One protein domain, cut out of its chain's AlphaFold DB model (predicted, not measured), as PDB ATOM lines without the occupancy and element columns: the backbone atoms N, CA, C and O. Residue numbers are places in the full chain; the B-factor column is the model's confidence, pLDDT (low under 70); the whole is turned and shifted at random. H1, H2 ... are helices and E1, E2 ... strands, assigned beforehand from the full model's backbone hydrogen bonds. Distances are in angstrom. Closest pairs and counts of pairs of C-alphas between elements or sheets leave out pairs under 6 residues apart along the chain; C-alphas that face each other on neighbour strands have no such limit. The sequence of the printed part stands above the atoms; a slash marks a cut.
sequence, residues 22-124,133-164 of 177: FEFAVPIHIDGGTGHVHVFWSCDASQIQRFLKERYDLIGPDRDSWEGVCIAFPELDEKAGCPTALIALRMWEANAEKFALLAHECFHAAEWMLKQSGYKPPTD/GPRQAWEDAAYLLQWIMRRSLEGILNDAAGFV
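What this domain is: This is residues 22 to 124 and 133 to 164 of the 177 residues of an uncharacterized protein of Prosthecobacter fusiformis (UniProt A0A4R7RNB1). A twisted four-stranded sheet has two long helices, H3 and H4, crossing each other over one face, while the shorter H1 and H2 only graze the sheet, apart from H3 and H4. The printed part has 135 residues with four named helices and four named strands, in the order E1 E2 H1 E3 H2 E4 H3 H4. The sheet, ordered E1 E2 E4 E3, is mixed, and the class is mixed, helices and strands. The whole is compact, with a radius of gyration of the C-alphas of 14.9 A and spans of 45 by 33 by 24 A.

Where its parts are: E1, residues 22 to 28, begins at C-alpha 22 (34.392, 3.565, 7.112). E2, residues 33 to 41, is 26.6 A long. H1 is residues 45 to 56, E3 69 to 71, H2 74 to 80 and E4 84 to 89. H3, residues 96 to 116, measures 30.6 A. H4, residues 133 to 164, measures 46.8 A and ends at C-alpha 164 (49.168, 1.516, -4.271).

How they stand to each other: E1 and E2 form an antiparallel hairpin, with N 26 and O 35 2.8 A apart. E2 and E4 are parallel, with N 87 and O 38 at 2.8 A. E4 and E3 are antiparallel, with N 71 and O 86 at 2.8 A. These pairs are within hydrogen-bond range. H3 and H4 are on the same face, making two layers, helices over a sheet. They touch at a steep tilt of 49 degrees, opposite ways, closest at the C-alphas of Ala 110 and Leu 144, 5.4 A; H4 does so with residues 141 to 149 alone. H4 has a height over the sheet of 8.9 A. H1 and H2 only just touch, with 3 pairs of C-alphas within 8 A, the closest being those of Tyr 56 and Lys 79, 5.8 A. Every O i to N i+4 pair is within hydrogen-bond range in H1, H2 and H3, and 27 of 28 in H4.

The domain as a whole: The two C-alphas farthest apart, those of Asp 124 and Val 164, are 47.2 A apart. Residues 125 to 132 are not printed, and C-alphas 124 and 133 are 10.9 A apart across this cut. The link from H1 to E3 is long. The mean pLDDT of the printed part is 80.2; 34 residues are under 70, among them 60 to 68 and 118 to 124.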
ATOM      1  N   PHE A  22      33.986   2.968   5.846       86.19
ATOM      2  CA  PHE A  22      34.392   3.565   7.112       86.19
ATOM      3  C   PHE A  22      33.246   4.386   7.648       86.19
ATOM      4  O   PHE A  22      32.367   4.850   6.917       86.19
ATOM      5  N   GLU A  23      33.290   4.549   8.956       91.25
ATOM      6  CA  GLU A  23      32.355   5.353   9.705       91.25
ATOM      7  C   GLU A  23      33.090   6.508  10.372       91.25
ATOM      8  O   GLU A  23      34.259   6.394  10.757       91.25
ATOM      9  N   PHE A  24      32.407   7.637  10.505       92.25
ATOM     10  CA  PHE A  24      32.889   8.745  11.312       92.25
ATOM     11  C   PHE A  24      31.737   9.513  11.951       92.25
ATOM     12  O   PHE A  24      30.627   9.593  11.424       92.25
ATOM     13  N   ALA A  25      32.047  10.109  13.098       91.88
ATOM     14  CA  ALA A  25      31.160  11.006  13.811       91.88
ATOM     15  C   ALA A  25      31.216  12.429  13.231       91.88
ATOM     16  O   ALA A  25      32.281  12.935  12.848       91.88
ATOM     17  N   VAL A  26      30.060  13.084  13.208       89.00
ATOM     18  CA  VAL A  26      29.865  14.454  12.735       89.00
ATOM     19  C   VAL A  26      29.286  15.287  13.880       89.00
ATOM     20  O   VAL A  26      28.170  15.007  14.316       89.00
ATOM     21  N   PRO A  27      30.011  16.293  14.396       85.31
ATOM     22  CA  PRO A  27      29.479  17.176  15.428       85.31
ATOM     23  C   PRO A  27      28.424  18.121  14.831       85.31
ATOM     24  O   PRO A  27      28.713  18.868  13.896       85.31
ATOM     25  N   ILE A  28      27.212  18.105  15.384       82.31
ATOM     26  CA  ILE A  28      26.088  18.958  14.979       82.31
ATOM     27  C   ILE A  28      26.060  20.167  15.922       82.31
ATOM     28  O   ILE A  28      25.588  20.089  17.057       82.31
ATOM     29  N   HIS A  29      26.635  21.276  15.452       66.50
ATOM     30  CA  HIS A  29      26.997  22.449  16.259       66.50
ATOM     31  C   HIS A  29      25.807  23.143  16.953       66.50
ATOM     32  O   HIS A  29      25.987  23.712  18.025       66.50
ATOM     33  N   ILE A  30      24.600  23.063  16.378       61.12
ATOM     34  CA  ILE A  30      23.417  23.810  16.841       61.12
ATOM     35  C   ILE A  30      22.893  23.303  18.197       61.12
ATOM     36  O   ILE A  30      22.547  24.118  19.047       61.12
ATOM     37  N   ASP A  31      22.927  21.986  18.438       56.84
ATOM     38  CA  ASP A  31      22.310  21.365  19.628       56.84
ATOM     39  C   ASP A  31      23.290  20.570  20.509       56.84
ATOM     40  O   ASP A  31      22.892  19.940  21.489       56.84
ATOM     41  N   GLY A  32      24.586  20.560  20.173       63.44
ATOM     42  CA  GLY A  32      25.570  19.733  20.883       63.44
ATOM     43  C   GLY A  32      25.400  18.229  20.630       63.44
ATOM     44  O   GLY A  32      25.750  17.411  21.480       63.44
ATOM     45  N   GLY A  33      24.859  17.867  19.464       78.56
ATOM     46  CA  GLY A  33      24.628  16.486  19.046       78.56
ATOM     47  C   GLY A  33      25.774  15.899  18.221       78.56
ATOM     48  O   GLY A  33      26.635  16.611  17.707       78.56
ATOM     49  N   THR A  34      25.744  14.580  18.050       88.06
ATOM     50  CA  THR A  34      26.636  13.855  17.141       88.06
ATOM     51  C   THR A  34      25.784  13.060  16.167       88.06
ATOM     52  O   THR A  34      24.906  12.318  16.601       88.06
ATOM     53  N   GLY A  35      26.037  13.215  14.871       90.50
ATOM     54  CA  GLY A  35      25.525  12.330  13.831       90.50
ATOM     55  C   GLY A  35      26.585  11.333  13.373       90.50
ATOM     56  O   GLY A  35      27.779  11.533  13.608       90.50
ATOM     57  N   HIS A  36      26.168  10.272  12.694       94.62
ATOM     58  CA  HIS A  36      27.057   9.260  12.127       94.62
ATOM     59  C   HIS A  36      26.942   9.206  10.605       94.62
ATOM     60  O   HIS A  36      25.848   9.234  10.043       94.62
ATOM     61  N   VAL A  37      28.084   9.107   9.927       94.19
ATOM     62  CA  VAL A  37      28.136   8.857   8.483       94.19
ATOM     63  C   VAL A  37      28.886   7.566   8.230       94.19
ATOM     64  O   VAL A  37      29.998   7.392   8.727       94.19
ATOM     65  N   HIS A  38      28.301   6.701   7.410       93.19
ATOM     66  CA  HIS A  38      28.990   5.574   6.796       93.19
ATOM     67  C   HIS A  38      29.235   5.892   5.330       93.19
ATOM     68  O   HIS A  38      28.313   6.288   4.622       93.19
ATOM     69  N   VAL A  39      30.453   5.693   4.852       90.50
ATOM     70  CA  VAL A  39      30.775   5.826   3.427       90.50
ATOM     71  C   VAL A  39      31.131   4.447   2.907       90.50
ATOM     72  O   VAL A  39      31.877   3.729   3.565       90.50
ATOM     73  N   PHE A  40      30.602   4.077   1.744       87.88
ATOM     74  CA  PHE A  40      30.856   2.799   1.082       87.88
ATOM     75  C   PHE A  40      31.404   3.049  -0.325       87.88
ATOM     76  O   PHE A  40      30.769   3.773  -1.092       87.88
ATOM     77  N   TRP A  41      32.576   2.498  -0.673       81.31
ATOM     78  CA  TRP A  41      33.184   2.688  -2.000       81.31
ATOM     79  C   TRP A  41      34.251   1.625  -2.344       81.31
ATOM     80  O   TRP A  41      35.232   1.431  -1.646       81.31
ATOM     81  N   SER A  42      34.183   0.941  -3.477       77.44
ATOM     82  CA  SER A  42      32.980   0.641  -4.251       77.44
ATOM     83  C   SER A  42      32.012  -0.230  -3.447       77.44
ATOM     84  O   SER A  42      32.463  -1.128  -2.735       77.44
ATOM     85  N   CYS A  43      30.705  -0.038  -3.620       78.25
ATOM     86  CA  CYS A  43      29.698  -0.957  -3.092       78.25
ATOM     87  C   CYS A  43      28.565  -1.268  -4.075       78.25
ATOM     88  O   CYS A  43      28.198  -0.434  -4.901       78.25
ATOM     89  N   ASP A  44      27.957  -2.442  -3.933       77.75
ATOM     90  CA  ASP A  44      26.700  -2.806  -4.585       77.75
ATOM     91  C   ASP A  44      25.500  -2.768  -3.616       77.75
ATOM     92  O   ASP A  44      25.646  -2.674  -2.393       77.75
ATOM     93  N   ALA A  45      24.285  -2.844  -4.167       78.81
ATOM     94  CA  ALA A  45      23.050  -2.799  -3.383       78.81
ATOM     95  C   ALA A  45      22.941  -3.936  -2.346       78.81
ATOM     96  O   ALA A  45      22.393  -3.728  -1.263       78.81
ATOM     97  N   SER A  46      23.488  -5.122  -2.639       80.75
ATOM     98  CA  SER A  46      23.448  -6.274  -1.729       80.75
ATOM     99  C   SER A  46      24.352  -6.070  -0.514       80.75
ATOM    100  O   SER A  46      23.998  -6.477   0.593       80.75
ATOM    101  N   GLN A  47      25.490  -5.393  -0.690       81.88
ATOM    102  CA  GLN A  47      26.401  -5.036   0.396       81.88
ATOM    103  C   GLN A  47      25.755  -4.025   1.348       81.88
ATOM    104  O   GLN A  47      25.838  -4.195   2.563       81.88
ATOM    105  N   ILE A  48      25.042  -3.029   0.813       84.69
ATOM    106  CA  ILE A  48      24.287  -2.060   1.619       84.69
ATOM    107  C   ILE A  48      23.144  -2.738   2.380       84.69
ATOM    108  O   ILE A  48      22.996  -2.525   3.582       84.69
ATOM    109  N   GLN A  49      22.354  -3.587   1.717       84.25
ATOM    110  CA  GLN A  49      21.267  -4.317   2.378       84.25
ATOM    111  C   GLN A  49      21.786  -5.233   3.487       84.25
ATOM    112  O   GLN A  49      21.213  -5.272   4.575       84.25
ATOM    113  N   ARG A  50      22.895  -5.937   3.233       85.88
ATOM    114  CA  ARG A  50      23.562  -6.772   4.234       85.88
ATOM    115  C   ARG A  50      24.024  -5.939   5.423       85.88
ATOM    116  O   ARG A  50      23.717  -6.302   6.550       85.88
ATOM    117  N   PHE A  51      24.677  -4.804   5.176       88.38
ATOM    118  CA  PHE A  51      25.112  -3.897   6.234       88.38
ATOM    119  C   PHE A  51      23.936  -3.396   7.083       88.38
ATOM    120  O   PHE A  51      23.984  -3.491   8.307       88.38
ATOM    121  N   LEU A  52      22.854  -2.922   6.456       88.94
ATOM    122  CA  LEU A  52      21.654  -2.468   7.170       88.94
ATOM    123  C   LEU A  52      21.044  -3.588   8.022       88.94
ATOM    124  O   LEU A  52      20.657  -3.353   9.170       88.94
ATOM    125  N   LYS A  53      21.011  -4.815   7.493       89.44
ATOM    126  CA  LYS A  53      20.473  -5.972   8.207       89.44
ATOM    127  C   LYS A  53      21.358  -6.401   9.374       89.44
ATOM    128  O   LYS A  53      20.848  -6.641  10.460       89.44
ATOM    129  N   GLU A  54      22.666  -6.497   9.168       90.62
ATOM    130  CA  GLU A  54      23.615  -6.972  10.179       90.62
ATOM    131  C   GLU A  54      23.864  -5.934  11.280       90.62
ATOM    132  O   GLU A  54      23.963  -6.293  12.452       90.62
ATOM    133  N   ARG A  55      23.951  -4.646  10.922       90.38
ATOM    134  CA  ARG A  55      24.306  -3.566  11.855       90.38
ATOM    135  C   ARG A  55      23.103  -3.009  12.610       90.38
ATOM    136  O   ARG A  55      23.244  -2.681  13.786       90.38
ATOM    137  N   TYR A  56      21.954  -2.892  11.942       90.50
ATOM    138  CA  TYR A  56      20.780  -2.185  12.467       90.50
ATOM    139  C   TYR A  56      19.510  -3.042  12.533       90.50
ATOM    140  O   TYR A  56      18.482  -2.563  13.008       90.50
ATOM    141  N   ASP A  57      19.564  -4.302  12.086       90.75
ATOM    142  CA  ASP A  57      18.386  -5.166  11.920       90.75
ATOM    143  C   ASP A  57      17.299  -4.518  11.040       90.75
ATOM    144  O   ASP A  57      16.099  -4.667  11.267       90.75
ATOM    145  N   LEU A  58      17.732  -3.772  10.019       87.69
ATOM    146  CA  LEU A  58      16.853  -3.074   9.085       87.69
ATOM    147  C   LEU A  58      16.817  -3.778   7.735       87.69
ATOM    148  O   LEU A  58      17.824  -4.272   7.231       87.69
ATOM    149  N   ILE A  59      15.637  -3.777   7.125       80.12
ATOM    150  CA  ILE A  59      15.489  -4.036   5.697       80.12
ATOM    151  C   ILE A  59      15.471  -2.655   5.052       80.12
ATOM    152  O   ILE A  59      14.553  -1.874   5.296       80.12
ATOM    153  N   GLY A  60      16.523  -2.323   4.300       66.44
ATOM    154  CA  GLY A  60      16.552  -1.070   3.550       66.44
ATOM    155  C   GLY A  60      15.358  -0.984   2.589       66.44
ATOM    156  O   GLY A  60      14.850  -2.028   2.176       66.44
ATOM    157  N   PRO A  61      14.899   0.224   2.217       64.19
ATOM    158  CA  PRO A  61      13.828   0.387   1.235       64.19
ATOM    159  C   PRO A  61      14.036  -0.461  -0.031       64.19
ATOM    160  O   PRO A  61      15.159  -0.650  -0.506       64.19
ATOM    161  N   ASP A  62      12.946  -0.985  -0.582       61.56
ATOM    162  CA  ASP A  62      13.023  -1.789  -1.798       61.56
ATOM    163  C   ASP A  62      13.379  -0.862  -2.971       61.56
ATOM    164  O   ASP A  62      12.586  -0.011  -3.382       61.56
ATOM    165  N   ARG A  63      14.630  -0.933  -3.430       60.72
ATOM    166  CA  ARG A  63      15.155  -0.133  -4.539       60.72
ATOM    167  C   ARG A  63      15.958  -1.025  -5.463       60.72
ATOM    168  O   ARG A  63      16.844  -1.746  -5.012       60.72
ATOM    169  N   ASP A  64      15.720  -0.852  -6.761       57.31
ATOM    170  CA  ASP A  64      16.499  -1.495  -7.825       57.31
ATOM    171  C   ASP A  64      17.987  -1.092  -7.775       57.31
ATOM    172  O   ASP A  64      18.846  -1.810  -8.285       57.31
ATOM    173  N   SER A  65      18.304   0.055  -7.156       58.38
ATOM    174  CA  SER A  65      19.671   0.520  -6.930       58.38
ATOM    175  C   SER A  65      19.772   1.519  -5.768       58.38
ATOM    176  O   SER A  65      18.954   2.430  -5.622       58.38
ATOM    177  N   TRP A  66      20.823   1.354  -4.962       62.88
ATOM    178  CA  TRP A  66      21.269   2.272  -3.906       62.88
ATOM    179  C   TRP A  66      22.534   3.033  -4.318       62.88
ATOM    180  O   TRP A  66      23.312   3.488  -3.488       62.88
ATOM    181  N   GLU A  67      22.800   3.105  -5.615       64.50
ATOM    182  CA  GLU A  67      24.068   3.592  -6.137       64.50
ATOM    183  C   GLU A  67      24.089   5.111  -6.247       64.50
ATOM    184  O   GLU A  67      23.219   5.707  -6.875       64.50
ATOM    185  N   GLY A  68      25.141   5.725  -5.707       69.62
ATOM    186  CA  GLY A  68      25.333   7.169  -5.779       69.62
ATOM    187  C   GLY A  68      24.239   7.929  -5.046       69.62
ATOM    188  O   GLY A  68      23.835   8.977  -5.522       69.62
ATOM    189  N   VAL A  69      23.727   7.373  -3.946       83.31
ATOM    190  CA  VAL A  69      22.693   8.023  -3.140       83.31
ATOM    191  C   VAL A  69      23.076   8.027  -1.669       83.31
ATOM    192  O   VAL A  69      23.679   7.084  -1.144       83.31
ATOM    193  N   CYS A  70      22.673   9.093  -1.003       87.94
ATOM    194  CA  CYS A  70      22.592   9.210   0.430       87.94
ATOM    195  C   CYS A  70      21.347   8.461   0.905       87.94
ATOM    196  O   CYS A  70      20.227   8.687   0.441       87.94
ATOM    197  N   ILE A  71      21.554   7.552   1.846       89.69
ATOM    198  CA  ILE A  71      20.518   6.746   2.473       89.69
ATOM    199  C   ILE A  71      20.374   7.256   3.893       89.69
ATOM    200  O   ILE A  71      21.270   7.088   4.718       89.69
ATOM    201  N   ALA A  72      19.242   7.888   4.157       90.19
ATOM    202  CA  ALA A  72      18.900   8.398   5.467       90.19
ATOM    203  C   ALA A  72      17.380   8.336   5.630       90.19
ATOM    204  O   ALA A  72      16.640   8.719   4.719       90.19
ATOM    205  N   PHE A  73      16.918   7.770   6.742       90.50
ATOM    206  CA  PHE A  73      15.500   7.597   7.050       90.50
ATOM    207  C   PHE A  73      15.304   7.426   8.568       90.50
ATOM    208  O   PHE A  73      16.235   6.991   9.245       90.50
ATOM    209  N   PRO A  74      14.128   7.761   9.132       90.38
ATOM    210  CA  PRO A  74      13.950   7.847  10.586       90.38
ATOM    211  C   PRO A  74      14.224   6.540  11.339       90.38
ATOM    212  O   PRO A  74      14.793   6.559  12.426       90.38
ATOM    213  N   GLU A  75      13.868   5.394  10.760       91.31
ATOM    214  CA  GLU A  75      14.087   4.084  11.381       91.31
ATOM    215  C   GLU A  75      15.582   3.762  11.529       91.31
ATOM    216  O   GLU A  75      15.978   3.058  12.457       91.31
ATOM    217  N   LEU A  76      16.428   4.292  10.639       91.31
ATOM    218  CA  LEU A  76      17.879   4.194  10.769       91.31
ATOM    219  C   LEU A  76      18.381   5.016  11.958       91.31
ATOM    220  O   LEU A  76      19.169   4.503  12.753       91.31
ATOM    221  N   ASP A  77      17.893   6.247  12.110       92.00
ATOM    222  CA  ASP A  77      18.258   7.111  13.235       92.00
ATOM    223  C   ASP A  77      17.832   6.494  14.574       92.00
ATOM    224  O   ASP A  77      18.601   6.498  15.534       92.00
ATOM    225  N   GLU A  78      16.633   5.905  14.631       91.56
ATOM    226  CA  GLU A  78      16.118   5.227  15.824       91.56
ATOM    227  C   GLU A  78      17.006   4.041  16.225       91.56
ATOM    228  O   GLU A  78      17.374   3.899  17.392       91.56
ATOM    229  N   LYS A  79      17.406   3.207  15.255       92.75
ATOM    230  CA  LYS A  79      18.298   2.065  15.506       92.75
ATOM    231  C   LYS A  79      19.712   2.493  15.883       92.75
ATOM    232  O   LYS A  79      20.357   1.811  16.679       92.75
ATOM    233  N   ALA A  80      20.201   3.590  15.314       90.62
ATOM    234  CA  ALA A  80      21.518   4.137  15.615       90.62
ATOM    235  C   ALA A  80      21.552   4.966  16.911       90.62
ATOM    236  O   ALA A  80      22.628   5.181  17.468       90.62
ATOM    237  N   GLY A  81      20.397   5.439  17.388       90.81
ATOM    238  CA  GLY A  81      20.270   6.353  18.524       90.81
ATOM    239  C   GLY A  81      20.715   7.790  18.227       90.81
ATOM    240  O   GLY A  81      20.869   8.580  19.158       90.81
ATOM    241  N   CYS A  82      20.966   8.127  16.960       90.62
ATOM    242  CA  CYS A  82      21.425   9.442  16.517       90.62
ATOM    243  C   CYS A  82      21.188   9.638  15.008       90.62
ATOM    244  O   CYS A  82      21.043   8.643  14.290       90.62
ATOM    245  N   PRO A  83      21.200  10.888  14.501       92.00
ATOM    246  CA  PRO A  83      21.084  11.154  13.070       92.00
ATOM    247  C   PRO A  83      22.174  10.425  12.281       92.00
ATOM    248  O   PRO A  83      23.363  10.655  12.503       92.00
ATOM    249  N   THR A  84      21.783   9.546  11.367       93.50
ATOM    250  CA  THR A  84      22.687   8.635  10.666       93.50
ATOM    251  C   THR A  84      22.425   8.655   9.165       93.50
ATOM    252  O   THR A  84      21.287   8.573   8.710       93.50
ATOM    253  N   ALA A  85      23.497   8.740   8.381       94.00
ATOM    254  CA  ALA A  85      23.443   8.708   6.923       94.00
ATOM    255  C   ALA A  85      24.456   7.706   6.355       94.00
ATOM    256  O   ALA A  85      25.567   7.561   6.867       94.00
ATOM    257  N   LEU A  86      24.090   7.018   5.275       93.12
ATOM    258  CA  LEU A  86      25.000   6.168   4.506       93.12
ATOM    259  C   LEU A  86      25.201   6.793   3.125       93.12
ATOM    260  O   LEU A  86      24.231   7.088   2.435       93.12
ATOM    261  N   ILE A  87      26.446   6.948   2.692       91.81
ATOM    262  CA  ILE A  87      26.821   7.418   1.357       91.81
ATOM    263  C   ILE A  87      27.337   6.214   0.572       91.81
ATOM    264  O   ILE A  87      28.421   5.699   0.853       91.81
ATOM    265  N   ALA A  88      26.557   5.750  -0.403       88.62
ATOM    266  CA  ALA A  88      26.863   4.549  -1.175       88.62
ATOM    267  C   ALA A  88      27.429   4.899  -2.562       88.62
ATOM    268  O   ALA A  88      26.700   5.330  -3.455       88.62
ATOM    269  N   LEU A  89      28.732   4.700  -2.779       83.38
ATOM    270  CA  LEU A  89      29.415   4.971  -4.048       83.38
ATOM    271  C   LEU A  89      29.710   3.660  -4.790       83.38
ATOM    272  O   LEU A  89      30.514   2.841  -4.351       83.38
ATOM    273  N   ARG A  90      29.105   3.470  -5.969       69.69
ATOM    274  CA  ARG A  90      29.225   2.224  -6.755       69.69
ATOM    275  C   ARG A  90      30.636   1.925  -7.256       69.69
ATOM    276  O   ARG A  90      31.095   0.796  -7.200       69.69
ATOM    277  N   MET A  91      31.301   2.930  -7.811       68.25
ATOM    278  CA  MET A  91      32.664   2.844  -8.334       68.25
ATOM    279  C   MET A  91      33.349   4.162  -8.023       68.25
ATOM    280  O   MET A  91      32.781   5.225  -8.306       68.25
ATOM    281  N   TRP A  92      34.551   4.088  -7.459       67.75
ATOM    282  CA  TRP A  92      35.356   5.266  -7.193       67.75
ATOM    283  C   TRP A  92      36.526   5.352  -8.165       67.75
ATOM    284  O   TRP A  92      37.447   4.540  -8.136       67.75
ATOM    285  N   GLU A  93      36.490   6.393  -8.986       72.81
ATOM    286  CA  GLU A  93      37.640   6.899  -9.718       72.81
ATOM    287  C   GLU A  93      37.747   8.384  -9.394       72.81
ATOM    288  O   GLU A  93      36.738   9.092  -9.388       72.81
ATOM    289  N   ALA A  94      38.954   8.865  -9.105       75.12
ATOM    290  CA  ALA A  94      39.181  10.262  -8.756       75.12
ATOM    291  C   ALA A  94      39.044  11.159 -10.001       75.12
ATOM    292  O   ALA A  94      40.034  11.552 -10.618       75.12
ATOM    293  N   ASN A  95      37.805  11.471 -10.378       83.25
ATOM    294  CA  ASN A  95      37.464  12.378 -11.468       83.25
ATOM    295  C   ASN A  95      36.401  13.400 -11.026       83.25
ATOM    296  O   ASN A  95      35.733  13.232 -10.004       83.25
ATOM    297  N   ALA A  96      36.262  14.483 -11.796       82.25
ATOM    298  CA  ALA A  96      35.391  15.603 -11.445       82.25
ATOM    299  C   ALA A  96      33.922  15.189 -11.244       82.25
ATOM    300  O   ALA A  96      33.273  15.689 -10.330       82.25
ATOM    301  N   GLU A  97      33.414  14.247 -12.043       83.50
ATOM    302  CA  GLU A  97      32.034  13.759 -11.936       83.50
ATOM    303  C   GLU A  97      31.804  13.003 -10.624       83.50
ATOM    304  O   GLU A  97      30.792  13.207  -9.956       83.50
ATOM    305  N   LYS A  98      32.761  12.166 -10.204       83.06
ATOM    306  CA  LYS A  98      32.680  11.439  -8.929       83.06
ATOM    307  C   LYS A  98      32.846  12.353  -7.725       83.06
ATOM    308  O   LYS A  98      32.149  12.159  -6.733       83.06
ATOM    309  N   PHE A  99      33.695  13.375  -7.818       83.44
ATOM    310  CA  PHE A  99      33.777  14.402  -6.779       83.44
ATOM    311  C   PHE A  99      32.483  15.211  -6.664       83.44
ATOM    312  O   PHE A  99      32.051  15.490  -5.548       83.44
ATOM    313  N   ALA A 100      31.846  15.550  -7.789       86.12
ATOM    314  CA  ALA A 100      30.558  16.238  -7.791       86.12
ATOM    315  C   ALA A 100      29.450  15.373  -7.176       86.12
ATOM    316  O   ALA A 100      28.688  15.866  -6.347       86.12
ATOM    317  N   LEU A 101      29.401  14.080  -7.517       87.12
ATOM    318  CA  LEU A 101      28.461  13.132  -6.916       87.12
ATOM    319  C   LEU A 101      28.691  12.989  -5.408       87.12
ATOM    320  O   LEU A 101      27.750  13.099  -4.634       87.12
ATOM    321  N   LEU A 102      29.941  12.812  -4.973       89.00
ATOM    322  CA  LEU A 102      30.262  12.747  -3.548       89.00
ATOM    323  C   LEU A 102      29.823  14.022  -2.820       89.00
ATOM    324  O   LEU A 102      29.194  13.937  -1.773       89.00
ATOM    325  N   ALA A 103      30.121  15.200  -3.374       88.75
ATOM    326  CA  ALA A 103      29.687  16.463  -2.788       88.75
ATOM    327  C   ALA A 103      28.154  16.550  -2.686       88.75
ATOM    328  O   ALA A 103      27.641  17.027  -1.674       88.75
ATOM    329  N   HIS A 104      27.433  16.060  -3.700       89.75
ATOM    330  CA  HIS A 104      25.973  15.997  -3.697       89.75
ATOM    331  C   HIS A 104      25.439  15.095  -2.577       89.75
ATOM    332  O   HIS A 104      24.575  15.517  -1.810       89.75
ATOM    333  N   GLU A 105      26.003  13.899  -2.400       92.06
ATOM    334  CA  GLU A 105      25.554  12.987  -1.341       92.06
ATOM    335  C   GLU A 105      25.952  13.458   0.061       92.06
ATOM    336  O   GLU A 105      25.176  13.318   1.008       92.06
ATOM    337  N   CYS A 106      27.115  14.098   0.209       92.00
ATOM    338  CA  CYS A 106      27.492  14.753   1.460       92.00
ATOM    339  C   CYS A 106      26.534  15.897   1.822       92.00
ATOM    340  O   CYS A 106      26.279  16.122   3.004       92.00
ATOM    341  N   PHE A 107      26.000  16.611   0.826       89.94
ATOM    342  CA  PHE A 107      24.997  17.650   1.053       89.94
ATOM    343  C   PHE A 107      23.696  17.052   1.593       89.94
ATOM    344  O   PHE A 107      23.183  17.552   2.591       89.94
ATOM    345  N   HIS A 108      23.207  15.953   1.012       90.19
ATOM    346  CA  HIS A 108      22.022  15.252   1.525       90.19
ATOM    347  C   HIS A 108      22.225  14.721   2.947       90.19
ATOM    348  O   HIS A 108      21.328  14.844   3.779       90.19
ATOM    349  N   ALA A 109      23.412  14.195   3.260       91.69
ATOM    350  CA  ALA A 109      23.744  13.754   4.614       91.69
ATOM    351  C   ALA A 109      23.735  14.924   5.616       91.69
ATOM    352  O   ALA A 109      23.140  14.815   6.688       91.69
ATOM    353  N   ALA A 110      24.347  16.058   5.258       89.94
ATOM    354  CA  ALA A 110      24.335  17.266   6.083       89.94
ATOM    355  C   ALA A 110      22.908  17.799   6.292       89.94
ATOM    356  O   ALA A 110      22.523  18.126   7.414       89.94
ATOM    357  N   GLU A 111      22.111  17.847   5.222       86.88
ATOM    358  CA  GLU A 111      20.721  18.297   5.270       86.88
ATOM    359  C   GLU A 111      19.867  17.396   6.174       86.88
ATOM    360  O   GLU A 111      19.086  17.897   6.985       86.88
ATOM    361  N   TRP A 112      20.040  16.074   6.077       88.88
ATOM    362  CA  TRP A 112      19.368  15.112   6.948       88.88
ATOM    363  C   TRP A 112      19.696  15.358   8.420       88.88
ATOM    364  O   TRP A 112      18.790  15.521   9.234       88.88
ATOM    365  N   MET A 113      20.986  15.437   8.755       88.62
ATOM    366  CA  MET A 113      21.441  15.617  10.136       88.62
ATOM    367  C   MET A 113      20.901  16.898  10.763       88.62
ATOM    368  O   MET A 113      20.467  16.883  11.913       88.62
ATOM    369  N   LEU A 114      20.875  17.986   9.994       82.62
ATOM    370  CA  LEU A 114      20.267  19.236  10.428       82.62
ATOM    371  C   LEU A 114      18.766  19.062  10.684       82.62
ATOM    372  O   LEU A 114      18.285  19.409  11.760       82.62
ATOM    373  N   LYS A 115      18.011  18.479   9.747       83.19
ATOM    374  CA  LYS A 115      16.557  18.279   9.916       83.19
ATOM    375  C   LYS A 115      16.216  17.534  11.213       83.19
ATOM    376  O   LYS A 115      15.236  17.886  11.868       83.19
ATOM    377  N   GLN A 116      17.030  16.553  11.607       81.31
ATOM    378  CA  GLN A 116      16.824  15.790  12.844       81.31
ATOM    379  C   GLN A 116      17.133  16.576  14.123       81.31
ATOM    380  O   GLN A 116      16.586  16.266  15.177       81.31
ATOM    381  N   SER A 117      17.942  17.633  14.039       71.12
ATOM    382  CA  SER A 117      18.173  18.575  15.140       71.12
ATOM    383  C   SER A 117      17.071  19.652  15.221       71.12
ATOM    384  O   SER A 117      17.234  20.702  15.826       71.12
ATOM    385  N   GLY A 118      15.941  19.467  14.529       69.69
ATOM    386  CA  GLY A 118      14.883  20.479  14.460       69.69
ATOM    387  C   GLY A 118      15.268  21.732  13.666       69.69
ATOM    388  O   GLY A 118      14.495  22.697  13.645       69.69
ATOM    389  N   TYR A 119      16.418  21.718  12.982       68.12
ATOM    390  CA  TYR A 119      16.827  22.787  12.085       68.12
ATOM    391  C   TYR A 119      15.808  22.943  10.959       68.12
ATOM    392  O   TYR A 119      15.435  21.984  10.275       68.12
ATOM    393  N   LYS A 120      15.389  24.185  10.731       61.81
ATOM    394  CA  LYS A 120      14.556  24.550   9.589       61.81
ATOM    395  C   LYS A 120      15.409  25.375   8.636       61.81
ATOM    396  O   LYS A 120      15.843  26.455   9.037       61.81
ATOM    397  N   PRO A 121      15.653  24.901   7.401       58.94
ATOM    398  CA  PRO A 121      16.361  25.712   6.430       58.94
ATOM    399  C   PRO A 121      15.571  27.008   6.193       58.94
ATOM    400  O   PRO A 121      14.339  26.957   6.101       58.94
ATOM    401  N   PRO A 122      16.242  28.165   6.110       58.59
ATOM    402  CA  PRO A 122      15.576  29.410   5.760       58.59
ATOM    403  C   PRO A 122      14.950  29.282   4.365       58.59
ATOM    404  O   PRO A 122      15.605  28.859   3.413       58.59
ATOM    405  N   THR A 123      13.664  29.618   4.255       61.06
ATOM    406  CA  THR A 123      12.890  29.551   3.004       61.06
ATOM    407  C   THR A 123      13.271  30.642   2.006       61.06
ATOM    408  O   THR A 123      13.132  30.437   0.803       61.06
ATOM    409  N   ASP A 124      13.789  31.768   2.498       58.12
ATOM    410  CA  ASP A 124      14.339  32.866   1.709       58.12
ATOM    411  C   ASP A 124      15.654  33.343   2.354       58.12
ATOM    412  O   ASP A 124      15.793  33.393   3.577       58.12
ATOM    413  N   GLY A 133      19.757  34.372  12.435       56.38
ATOM    414  CA  GLY A 133      19.811  34.673  10.992       56.38
ATOM    415  C   GLY A 133      19.757  33.449  10.042       56.38
ATOM    416  O   GLY A 133      20.191  32.355  10.397       56.38
ATOM    417  N   PRO A 134      19.356  33.620   8.765       57.47
ATOM    418  CA  PRO A 134      19.565  32.617   7.709       57.47
ATOM    419  C   PRO A 134      21.047  32.323   7.511       57.47
ATOM    420  O   PRO A 134      21.436  31.241   7.100       57.47
ATOM    421  N   ARG A 135      21.887  33.321   7.796       62.59
ATOM    422  CA  ARG A 135      23.329  33.250   7.636       62.59
ATOM    423  C   ARG A 135      23.963  32.185   8.525       62.59
ATOM    424  O   ARG A 135      24.713  31.381   7.993       62.59
ATOM    425  N   GLN A 136      23.665  32.156   9.826       66.88
ATOM    426  CA  GLN A 136      24.228  31.139  10.720       66.88
ATOM    427  C   GLN A 136      23.744  29.747  10.313       66.88
ATOM    428  O   GLN A 136      24.527  28.814  10.235       66.88
ATOM    429  N   ALA A 137      22.476  29.659   9.914       65.19
ATOM    430  CA  ALA A 137      21.859  28.442   9.419       65.19
ATOM    431  C   ALA A 137      22.597  27.877   8.176       65.19
ATOM    432  O   ALA A 137      22.973  26.703   8.116       65.19
ATOM    433  N   TRP A 138      22.898  28.740   7.202       67.69
ATOM    434  CA  TRP A 138      23.712  28.393   6.034       67.69
ATOM    435  C   TRP A 138      25.176  28.101   6.377       67.69
ATOM    436  O   TRP A 138      25.772  27.219   5.760       67.69
ATOM    437  N   GLU A 139      25.760  28.818   7.339       74.38
ATOM    438  CA  GLU A 139      27.117  28.564   7.837       74.38
ATOM    439  C   GLU A 139      27.210  27.172   8.484       74.38
ATOM    440  O   GLU A 139      28.165  26.447   8.210       74.38
ATOM    441  N   ASP A 140      26.190  26.743   9.230       73.19
ATOM    442  CA  ASP A 140      26.114  25.412   9.838       73.19
ATOM    443  C   ASP A 140      25.973  24.305   8.779       73.19
ATOM    444  O   ASP A 140      26.685  23.297   8.822       73.19
ATOM    445  N   ALA A 141      25.116  24.505   7.772       76.69
ATOM    446  CA  ALA A 141      24.982  23.573   6.650       76.69
ATOM    447  C   ALA A 141      26.273  23.461   5.826       76.69
ATOM    448  O   ALA A 141      26.700  22.356   5.481       76.69
ATOM    449  N   ALA A 142      26.929  24.590   5.546       79.44
ATOM    450  CA  ALA A 142      28.211  24.619   4.851       79.44
ATOM    451  C   ALA A 142      29.315  23.939   5.674       79.44
ATOM    452  O   ALA A 142      30.124  23.194   5.114       79.44
ATOM    453  N   TYR A 143      29.328  24.150   6.992       82.94
ATOM    454  CA  TYR A 143      30.268  23.508   7.904       82.94
ATOM    455  C   TYR A 143      30.098  21.986   7.911       82.94
ATOM    456  O   TYR A 143      31.077  21.258   7.732       82.94
ATOM    457  N   LEU A 144      28.862  21.494   8.051       85.69
ATOM    458  CA  LEU A 144      28.568  20.060   8.028       85.69
ATOM    459  C   LEU A 144      28.928  19.431   6.681       85.69
ATOM    460  O   LEU A 144      29.613  18.408   6.655       85.69
ATOM    461  N   LEU A 145      28.554  20.067   5.567       89.19
ATOM    462  CA  LEU A 145      28.944  19.621   4.228       89.19
ATOM    463  C   LEU A 145      30.468  19.507   4.105       89.19
ATOM    464  O   LEU A 145      30.982  18.469   3.685       89.19
ATOM    465  N   GLN A 146      31.198  20.558   4.485       87.38
ATOM    466  CA  GLN A 146      32.654  20.580   4.403       87.38
ATOM    467  C   GLN A 146      33.278  19.482   5.271       87.38
ATOM    468  O   GLN A 146      34.216  18.814   4.832       87.38
ATOM    469  N   TRP A 147      32.764  19.277   6.485       89.81
ATOM    470  CA  TRP A 147      33.245  18.250   7.405       89.81
ATOM    471  C   TRP A 147      33.045  16.848   6.833       89.81
ATOM    472  O   TRP A 147      34.005  16.080   6.733       89.81
ATOM    473  N   ILE A 148      31.817  16.530   6.411       90.94
ATOM    474  CA  ILE A 148      31.463  15.224   5.846       90.94
ATOM    475  C   ILE A 148      32.278  14.968   4.579       90.94
ATOM    476  O   ILE A 148      32.875  13.901   4.445       90.94
ATOM    477  N   MET A 149      32.377  15.948   3.678       91.56
ATOM    478  CA  MET A 149      33.152  15.823   2.444       91.56
ATOM    479  C   MET A 149      34.638  15.606   2.721       91.56
ATOM    480  O   MET A 149      35.241  14.708   2.135       91.56
ATOM    481  N   ARG A 150      35.236  16.373   3.639       90.00
ATOM    482  CA  ARG A 150      36.648  16.216   4.001       90.00
ATOM    483  C   ARG A 150      36.932  14.823   4.550       90.00
ATOM    484  O   ARG A 150      37.871  14.182   4.091       90.00
ATOM    485  N   ARG A 151      36.123  14.346   5.498       90.50
ATOM    486  CA  ARG A 151      36.290  13.010   6.091       90.50
ATOM    487  C   ARG A 151      36.070  11.903   5.069       90.50
ATOM    488  O   ARG A 151      36.872  10.976   5.013       90.50
ATOM    489  N   SER A 152      35.052  12.055   4.221       89.12
ATOM    490  CA  SER A 152      34.773  11.140   3.111       89.12
ATOM    491  C   SER A 152      35.986  11.016   2.182       89.12
ATOM    492  O   SER A 152      36.461   9.921   1.901       89.12
ATOM    493  N   LEU A 153      36.554  12.150   1.765       88.00
ATOM    494  CA  LEU A 153      37.733  12.189   0.903       88.00
ATOM    495  C   LEU A 153      38.988  11.629   1.576       88.00
ATOM    496  O   LEU A 153      39.724  10.881   0.941       88.00
ATOM    497  N   GLU A 154      39.237  11.973   2.841       86.50
ATOM    498  CA  GLU A 154      40.380  11.456   3.599       86.50
ATOM    499  C   GLU A 154      40.339   9.923   3.682       86.50
ATOM    500  O   GLU A 154      41.341   9.276   3.383       86.50
ATOM    501  N   GLY A 155      39.191   9.328   4.027       83.50
ATOM    502  CA  GLY A 155      39.062   7.868   4.092       83.50
ATOM    503  C   GLY A 155      39.234   7.200   2.729       83.50
ATOM    504  O   GLY A 155      40.025   6.266   2.603       83.50
ATOM    505  N   ILE A 156      38.597   7.750   1.689       81.62
ATOM    506  CA  ILE A 156      38.711   7.240   0.318       81.62
ATOM    507  C   ILE A 156      40.163   7.269  -0.187       81.62
ATOM    508  O   ILE A 156      40.648   6.295  -0.766       81.62
ATOM    509  N   LEU A 157      40.871   8.383   0.018       80.62
ATOM    510  CA  LEU A 157      42.241   8.560  -0.468       80.62
ATOM    511  C   LEU A 157      43.261   7.742   0.331       80.62
ATOM    512  O   LEU A 157      44.217   7.237  -0.258       80.62
ATOM    513  N   ASN A 158      43.075   7.591   1.645       77.62
ATOM    514  CA  ASN A 158      43.967   6.786   2.482       77.62
ATOM    515  C   ASN A 158      43.878   5.294   2.140       77.62
ATOM    516  O   ASN A 158      44.907   4.619   2.074       77.62
ATOM    517  N   ASP A 159      42.675   4.795   1.860       71.06
ATOM    518  CA  ASP A 159      42.479   3.413   1.425       71.06
ATOM    519  C   ASP A 159      43.060   3.177   0.017       71.06
ATOM    520  O   ASP A 159      43.833   2.241  -0.216       71.06
ATOM    521  N   ALA A 160      42.839   4.123  -0.907       63.25
ATOM    522  CA  ALA A 160      43.469   4.107  -2.229       63.25
ATOM    523  C   ALA A 160      45.013   4.158  -2.161       63.25
ATOM    524  O   ALA A 160      45.697   3.530  -2.972       63.25
ATOM    525  N   ALA A 161      45.596   4.858  -1.184       56.69
ATOM    526  CA  ALA A 161      47.044   4.887  -0.973       56.69
ATOM    527  C   ALA A 161      47.592   3.556  -0.415       56.69
ATOM    528  O   ALA A 161      48.673   3.112  -0.820       56.69
ATOM    529  N   GLY A 162      46.839   2.873   0.456       52.25
ATOM    530  CA  GLY A 162      47.145   1.509   0.910       52.25
ATOM    531  C   GLY A 162      47.132   0.486  -0.235       52.25
ATOM    532  O   GLY A 162      47.982  -0.413  -0.299       52.25
ATOM    533  N   PHE A 163      46.236   0.680  -1.205       43.00
ATOM    534  CA  PHE A 163      46.167  -0.113  -2.434       43.00
ATOM    535  C   PHE A 163      47.424   0.044  -3.314       43.00
ATOM    536  O   PHE A 163      48.001  -0.949  -3.766       43.00
ATOM    537  N   VAL A 164      47.933   1.270  -3.496       43.97
ATOM    538  CA  VAL A 164      49.168   1.516  -4.271       43.97
ATOM    539  C   VAL A 164      50.405   0.951  -3.557       43.97
ATOM    540  O   VAL A 164      51.261   0.342  -4.198       43.97
TER     541      VAL A 164